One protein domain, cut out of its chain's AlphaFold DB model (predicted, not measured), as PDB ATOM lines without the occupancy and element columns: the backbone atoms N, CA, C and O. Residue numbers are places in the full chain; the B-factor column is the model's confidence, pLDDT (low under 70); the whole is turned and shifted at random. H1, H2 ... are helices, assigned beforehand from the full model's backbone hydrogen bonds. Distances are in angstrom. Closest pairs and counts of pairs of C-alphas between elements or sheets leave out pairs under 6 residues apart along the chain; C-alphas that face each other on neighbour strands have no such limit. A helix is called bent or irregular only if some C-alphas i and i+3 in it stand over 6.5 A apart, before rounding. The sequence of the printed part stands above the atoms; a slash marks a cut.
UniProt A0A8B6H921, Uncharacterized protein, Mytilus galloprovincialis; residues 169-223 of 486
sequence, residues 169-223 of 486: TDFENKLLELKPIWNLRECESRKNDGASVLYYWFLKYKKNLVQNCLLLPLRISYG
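What this domain is: This is residues 169 to 223 of the 486 residues of an uncharacterized protein of Mytilus galloprovincialis (UniProt A0A8B6H921). What is the shape? The bent helix H1 makes one limb, and the chain folds back past it through the short helices H2, H3 and H4, a loose rod with H4 sticking out. How large is it? The 55 printed residues, all helix in class, span 43 by 18 by 16 A, with a radius of gyration of the C-alphas of 13.7 A.

How they stand to each other: Is H1, residues 169 to 190, straight? By its hydrogen bonds it was assigned as one helix, but it is bent: C-alphas 177 and 180 are 6.8 A apart. What touches? Arm H1b, residues 180 to 190, touches H2, residues 198 to 205; the closest C-alphas, of Trp 182 and Tyr 199, are 6.6 A apart.

Where its parts are: Where does H1a, residues 169 to 177, begin? C-alpha 169 is at (91.545, 159.913, 107.188). Where are H3 and H4? H3 is residues 207 to 214; H4, residues 216 to 221, ends at (92.063, 154.270, 125.300).

The domain as a whole: Is it cut? The printed part has no cut. Where is confidence low? Residues 170, 192 to 194 and 213 to 223 are under 70.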
ATOM      1  N   THR A 169      91.027 159.620 108.528       73.62
ATOM      2  CA  THR A 169      91.545 159.913 107.188       73.62
ATOM      3  C   THR A 169      92.463 158.800 106.680       73.62
ATOM      4  O   THR A 169      92.325 158.366 105.536       73.62
ATOM      5  N   ASP A 170      93.341 158.262 107.531       69.25
ATOM      6  CA  ASP A 170      94.190 157.119 107.172       69.25
ATOM      7  C   ASP A 170      93.365 155.858 106.901       69.25
ATOM      8  O   ASP A 170      93.716 155.061 106.029       69.25
ATOM      9  N   PHE A 171      92.269 155.665 107.641       78.50
ATOM     10  CA  PHE A 171      91.362 154.539 107.442       78.50
ATOM     11  C   PHE A 171      90.716 154.588 106.062       78.50
ATOM     12  O   PHE A 171      90.756 153.600 105.328       78.50
ATOM     13  N   GLU A 172      90.163 155.745 105.699       80.69
ATOM     14  CA  GLU A 172      89.509 155.960 104.408       80.69
ATOM     15  C   GLU A 172      90.499 155.826 103.250       80.69
ATOM     16  O   GLU A 172      90.235 155.091 102.296       80.69
ATOM     17  N   ASN A 173      91.669 156.462 103.361       79.69
ATOM     18  CA  ASN A 173      92.723 156.377 102.351       79.69
ATOM     19  C   ASN A 173      93.167 154.928 102.148       79.69
ATOM     20  O   ASN A 173      93.262 154.449 101.015       79.69
ATOM     21  N   LYS A 174      93.359 154.180 103.242       79.12
ATOM     22  CA  LYS A 174      93.771 152.782 103.141       79.12
ATOM     23  C   LYS A 174      92.683 151.893 102.556       79.12
ATOM     24  O   LYS A 174      92.979 150.968 101.803       79.12
ATOM     25  N   LEU A 175      91.425 152.163 102.889       84.19
ATOM     26  CA  LEU A 175      90.298 151.427 102.338       84.19
ATOM     27  C   LEU A 175      90.181 151.662 100.825       84.19
ATOM     28  O   LEU A 175      90.012 150.698 100.077       84.19
ATOM     29  N   LEU A 176      90.378 152.900 100.363       86.00
ATOM     30  CA  LEU A 176      90.424 153.245  98.939       86.00
ATOM     31  C   LEU A 176      91.569 152.536  98.200       86.00
ATOM     32  O   LEU A 176      91.335 151.964  97.136       86.00
ATOM     33  N   GLU A 177      92.774 152.494  98.776       83.81
ATOM     34  CA  GLU A 177      93.910 151.743  98.212       83.81
ATOM     35  C   GLU A 177      93.628 150.238  98.087       83.81
ATOM     36  O   GLU A 177      94.097 149.574  97.160       83.81
ATOM     37  N   LEU A 178      92.868 149.674  99.030       84.31
ATOM     38  CA  LEU A 178      92.537 148.251  99.042       84.31
ATOM     39  C   LEU A 178      91.469 147.880  98.013       84.31
ATOM     40  O   LEU A 178      91.403 146.711  97.636       84.31
ATOM     41  N   LYS A 179      90.681 148.840  97.518       87.69
ATOM     42  CA  LYS A 179      89.632 148.611  96.515       87.69
ATOM     43  C   LYS A 179      90.129 147.827  95.290       87.69
ATOM     44  O   LYS A 179      89.600 146.741  95.054       87.69
ATOM     45  N   PRO A 180      91.139 148.283  94.522       86.12
ATOM     46  CA  PRO A 180      91.612 147.534  93.355       86.12
ATOM     47  C   PRO A 180      92.173 146.152  93.725       86.12
ATOM     48  O   PRO A 180      91.968 145.187  92.992       86.12
ATOM     49  N   ILE A 181      92.827 146.029  94.886       85.50
ATOM     50  CA  ILE A 181      93.441 144.777  95.352       85.50
ATOM     51  C   ILE A 181      92.372 143.740  95.711       85.50
ATOM     52  O   ILE A 181      92.489 142.568  95.359       85.50
ATOM     53  N   TRP A 182      91.348 144.153  96.454       88.75
ATOM     54  CA  TRP A 182      90.256 143.279  96.872       88.75
ATOM     55  C   TRP A 182      89.403 142.856  95.692       88.75
ATOM     56  O   TRP A 182      89.038 141.687  95.621       88.75
ATOM     57  N   ASN A 183      89.160 143.770  94.754       85.69
ATOM     58  CA  ASN A 183      88.425 143.454  93.542       85.69
ATOM     59  C   ASN A 183      89.152 142.386  92.720       85.69
ATOM     60  O   ASN A 183      88.548 141.372  92.386       85.69
ATOM     61  N   LEU A 184      90.459 142.558  92.487       83.62
ATOM     62  CA  LEU A 184      91.270 141.570  91.773       83.62
ATOM     63  C   LEU A 184      91.225 140.196  92.459       83.62
ATOM     64  O   LEU A 184      90.925 139.190  91.823       83.62
ATOM     65  N   ARG A 185      91.463 140.155  93.776       84.31
ATOM     66  CA  ARG A 185      91.476 138.901  94.548       84.31
ATOM     67  C   ARG A 185      90.115 138.217  94.612       84.31
ATOM     68  O   ARG A 185      90.049 136.991  94.664       84.31
ATOM     69  N   GLU A 186      89.032 138.986  94.663       83.06
ATOM     70  CA  GLU A 186      87.683 138.427  94.641       83.06
ATOM     71  C   GLU A 186      87.391 137.769  93.289       83.06
ATOM     72  O   GLU A 186      86.906 136.638  93.278       83.06
ATOM     73  N   CYS A 187      87.740 138.425  92.177       80.94
ATOM     74  CA  CYS A 187      87.611 137.856  90.834       80.94
ATOM     75  C   CYS A 187      88.436 136.563  90.697       80.94
ATOM     76  O   CYS A 187      87.897 135.525  90.306       80.94
ATOM     77  N   GLU A 188      89.705 136.584  91.125       81.25
ATOM     78  CA  GLU A 188      90.577 135.397  91.149       81.25
ATOM     79  C   GLU A 188      89.965 134.246  91.966       81.25
ATOM     80  O   GLU A 188      89.980 133.090  91.540       81.25
ATOM     81  N   SER A 189      89.399 134.549  93.139       80.38
ATOM     82  CA  SER A 189      88.830 133.536  94.031       80.38
ATOM     83  C   SER A 189      87.496 132.976  93.536       80.38
ATOM     84  O   SER A 189      87.225 131.795  93.757       80.38
ATOM     85  N   ARG A 190      86.637 133.805  92.934       77.50
ATOM     86  CA  ARG A 190      85.311 133.391  92.444       77.50
ATOM     87  C   ARG A 190      85.369 132.732  91.069       77.50
ATOM     88  O   ARG A 190      84.384 132.108  90.682       77.50
ATOM     89  N   LYS A 191      86.497 132.852  90.355       74.69
ATOM     90  CA  LYS A 191      86.663 132.388  88.967       74.69
ATOM     91  C   LYS A 191      85.552 132.913  88.047       74.69
ATOM     92  O   LYS A 191      85.100 132.203  87.152       74.69
ATOM     93  N   ASN A 192      85.072 134.129  88.308       67.31
ATOM     94  CA  ASN A 192      84.106 134.819  87.466       67.31
ATOM     95  C   ASN A 192      84.514 136.287  87.289       67.31
ATOM     96  O   ASN A 192      85.098 136.888  88.192       67.31
ATOM     97  N   ASP A 193      84.165 136.854  86.136       61.31
ATOM     98  CA  ASP A 193      84.405 138.265  85.803       61.31
ATOM     99  C   ASP A 193      83.238 139.163  86.252       61.31
ATOM    100  O   ASP A 193      83.017 140.254  85.726       61.31
ATOM    101  N   GLY A 194      82.440 138.693  87.217       65.69
ATOM    102  CA  GLY A 194      81.341 139.471  87.772       65.69
ATOM    103  C   GLY A 194      81.854 140.727  88.478       65.69
ATOM    104  O   GLY A 194      82.984 140.771  88.968       65.69
ATOM    105  N   ALA A 195      81.009 141.757  88.567       71.38
ATOM    106  CA  ALA A 195      81.351 142.966  89.309       71.38
ATOM    107  C   ALA A 195      81.729 142.607  90.759       71.38
ATOM    108  O   ALA A 195      80.944 141.979  91.470       71.38
ATOM    109  N   SER A 196      82.930 143.002  91.195       73.81
ATOM    110  CA  SER A 196      83.371 142.776  92.574       73.81
ATOM    111  C   SER A 196      82.422 143.455  93.565       73.81
ATOM    112  O   SER A 196      82.105 144.643  93.451       73.81
ATOM    113  N   VAL A 197      81.979 142.686  94.560       84.12
ATOM    114  CA  VAL A 197      81.015 143.111  95.583       84.12
ATOM    115  C   VAL A 197      81.644 143.229  96.966       84.12
ATOM    116  O   VAL A 197      81.067 143.887  97.829       84.12
ATOM    117  N   LEU A 198      82.823 142.639  97.198       85.06
ATOM    118  CA  LEU A 198      83.469 142.587  98.511       85.06
ATOM    119  C   LEU A 198      83.752 143.982  99.070       85.06
ATOM    120  O   LEU A 198      83.447 144.249 100.233       85.06
ATOM    121  N   TYR A 199      84.302 144.879  98.250       87.31
ATOM    122  CA  TYR A 199      84.597 146.248  98.670       87.31
ATOM    123  C   TYR A 199      83.328 146.986  99.121       87.31
ATOM    124  O   TYR A 199      83.281 147.552 100.213       87.31
ATOM    125  N   TYR A 200      82.264 146.919  98.319       86.94
ATOM    126  CA  TYR A 200      80.992 147.576  98.625       86.94
ATOM    127  C   TYR A 200      80.264 146.927  99.806       86.94
ATOM    128  O   TYR A 200      79.682 147.625 100.636       86.94
ATOM    129  N   TRP A 201      80.341 145.601  99.939       90.62
ATOM    130  CA  TRP A 201      79.845 144.885 101.110       90.62
ATOM    131  C   TRP A 201      80.574 145.332 102.380       90.62
ATOM    132  O   TRP A 201      79.937 145.614 103.395       90.62
ATOM    133  N   PHE A 202      81.901 145.457 102.323       89.12
ATOM    134  CA  PHE A 202      82.691 145.912 103.461       89.12
ATOM    135  C   PHE A 202      82.339 147.353 103.837       89.12
ATOM    136  O   PHE A 202      82.099 147.621 105.015       89.12
ATOM    137  N   LEU A 203      82.225 148.256 102.852       88.19
ATOM    138  CA  LEU A 203      81.760 149.630 103.066       88.19
ATOM    139  C   LEU A 203      80.403 149.673 103.772       88.19
ATOM    140  O   LEU A 203      80.233 150.420 104.731       88.19
ATOM    141  N   LYS A 204      79.454 148.844 103.327       88.88
ATOM    142  CA  LYS A 204      78.086 148.838 103.849       88.88
ATOM    143  C   LYS A 204      77.975 148.240 105.253       88.88
ATOM    144  O   LYS A 204      77.230 148.765 106.073       88.88
ATOM    145  N   TYR A 205      78.677 147.141 105.531       84.81
ATOM    146  CA  TYR A 205      78.413 146.328 106.727       84.81
ATOM    147  C   TYR A 205      79.547 146.294 107.754       84.81
ATOM    148  O   TYR A 205      79.309 145.903 108.896       84.81
ATOM    149  N   LYS A 206      80.784 146.633 107.374       82.62
ATOM    150  CA  LYS A 206      81.964 146.466 108.243       82.62
ATOM    151  C   LYS A 206      82.737 147.749 108.498       82.62
ATOM    152  O   LYS A 206      83.293 147.865 109.586       82.62
ATOM    153  N   LYS A 207      82.729 148.707 107.570       84.75
ATOM    154  CA  LYS A 207      83.470 149.974 107.662       84.75
ATOM    155  C   LYS A 207      83.279 150.666 109.012       84.75
ATOM    156  O   LYS A 207      84.243 150.775 109.759       84.75
ATOM    157  N   ASN A 208      82.042 151.032 109.348       80.31
ATOM    158  CA  ASN A 208      81.744 151.770 110.581       80.31
ATOM    159  C   ASN A 208      82.166 150.998 111.840       80.31
ATOM    160  O   ASN A 208      82.733 151.573 112.761       80.31
ATOM    161  N   LEU A 209      81.933 149.682 111.873       78.00
ATOM    162  CA  LEU A 209      82.326 148.838 113.003       78.00
ATOM    163  C   LEU A 209      83.850 148.800 113.175       78.00
ATOM    164  O   LEU A 209      84.360 148.904 114.283       78.00
ATOM    165  N   VAL A 210      84.582 148.629 112.075       77.50
ATOM    166  CA  VAL A 210      86.045 148.560 112.090       77.50
ATOM    167  C   VAL A 210      86.631 149.915 112.477       77.50
ATOM    168  O   VAL A 210      87.492 149.968 113.346       77.50
ATOM    169  N   GLN A 211      86.132 151.005 111.905       78.50
ATOM    170  CA  GLN A 211      86.577 152.363 112.206       78.50
ATOM    171  C   GLN A 211      86.363 152.707 113.685       78.50
ATOM    172  O   GLN A 211      87.305 153.039 114.400       78.50
ATOM    173  N   ASN A 212      85.164 152.465 114.212       73.19
ATOM    174  CA  ASN A 212      84.822 152.837 115.586       73.19
ATOM    175  C   ASN A 212      85.437 151.926 116.663       73.19
ATOM    176  O   ASN A 212      85.289 152.196 117.854       73.19
ATOM    177  N   CYS A 213      86.098 150.827 116.287       66.19
ATOM    178  CA  CYS A 213      86.659 149.873 117.250       66.19
ATOM    179  C   CYS A 213      88.152 149.584 117.050       66.19
ATOM    180  O   CYS A 213      88.793 149.059 117.962       66.19
ATOM    181  N   LEU A 214      88.720 149.874 115.873       68.00
ATOM    182  CA  LEU A 214      90.075 149.444 115.512       68.00
ATOM    183  C   LEU A 214      91.051 150.586 115.202       68.00
ATOM    184  O   LEU A 214      92.226 150.304 114.953       68.00
ATOM    185  N   LEU A 215      90.625 151.850 115.298       68.88
ATOM    186  CA  LEU A 215      91.542 152.992 115.254       68.88
ATOM    187  C   LEU A 215      92.512 152.971 116.433       68.88
ATOM    188  O   LEU A 215      92.133 152.677 117.568       68.88
ATOM    189  N   LEU A 216      93.774 153.306 116.179       59.31
ATOM    190  CA  LEU A 216      94.817 153.248 117.196       59.31
ATOM    191  C   LEU A 216      94.511 154.101 118.443       59.31
ATOM    192  O   LEU A 216      94.675 153.558 119.536       59.31
ATOM    193  N   PRO A 217      94.026 155.357 118.341       58.62
ATOM    194  CA  PRO A 217      93.678 156.150 119.520       58.62
ATOM    195  C   PRO A 217      92.622 155.472 120.402       58.62
ATOM    196  O   PRO A 217      92.796 155.383 121.616       58.62
ATOM    197  N   LEU A 218      91.581 154.894 119.790       63.09
ATOM    198  CA  LEU A 218      90.539 154.147 120.502       63.09
ATOM    199  C   LEU A 218      91.107 152.869 121.128       63.09
ATOM    200  O   LEU A 218      90.852 152.539 122.279       63.09
ATOM    201  N   ARG A 219      91.961 152.142 120.412       66.06
ATOM    202  CA  ARG A 219      92.592 150.929 120.949       66.06
ATOM    203  C   ARG A 219      93.522 151.225 122.123       66.06
ATOM    204  O   ARG A 219      93.629 150.403 123.033       66.06
ATOM    205  N   ILE A 220      94.194 152.373 122.113       58.84
ATOM    206  CA  ILE A 220      94.998 152.841 123.243       58.84
ATOM    207  C   ILE A 220      94.089 153.178 124.428       58.84
ATOM    208  O   ILE A 220      94.370 152.698 125.525       58.84
ATOM    209  N   SER A 221      92.989 153.911 124.215       56.47
ATOM    210  CA  SER A 221      92.063 154.270 125.300       56.47
ATOM    211  C   SER A 221      91.398 153.047 125.945       56.47
ATOM    212  O   SER A 221      91.246 153.008 127.160       56.47
ATOM    213  N   TYR A 222      91.114 151.996 125.170       57.56
ATOM    214  CA  TYR A 222      90.599 150.714 125.674       57.56
ATOM    215  C   TYR A 222      91.684 149.759 126.219       57.56
ATOM    216  O   TYR A 222      91.408 148.591 126.489       57.56
ATOM    217  N   GLY A 223      92.937 150.204 126.363       50.81
ATOM    218  CA  GLY A 223      94.006 149.410 126.983       50.81
ATOM    219  C   GLY A 223      94.633 148.331 126.088       50.81
ATOM    220  O   GLY A 223      95.496 147.574 126.540       50.81
TER     221      GLY A 223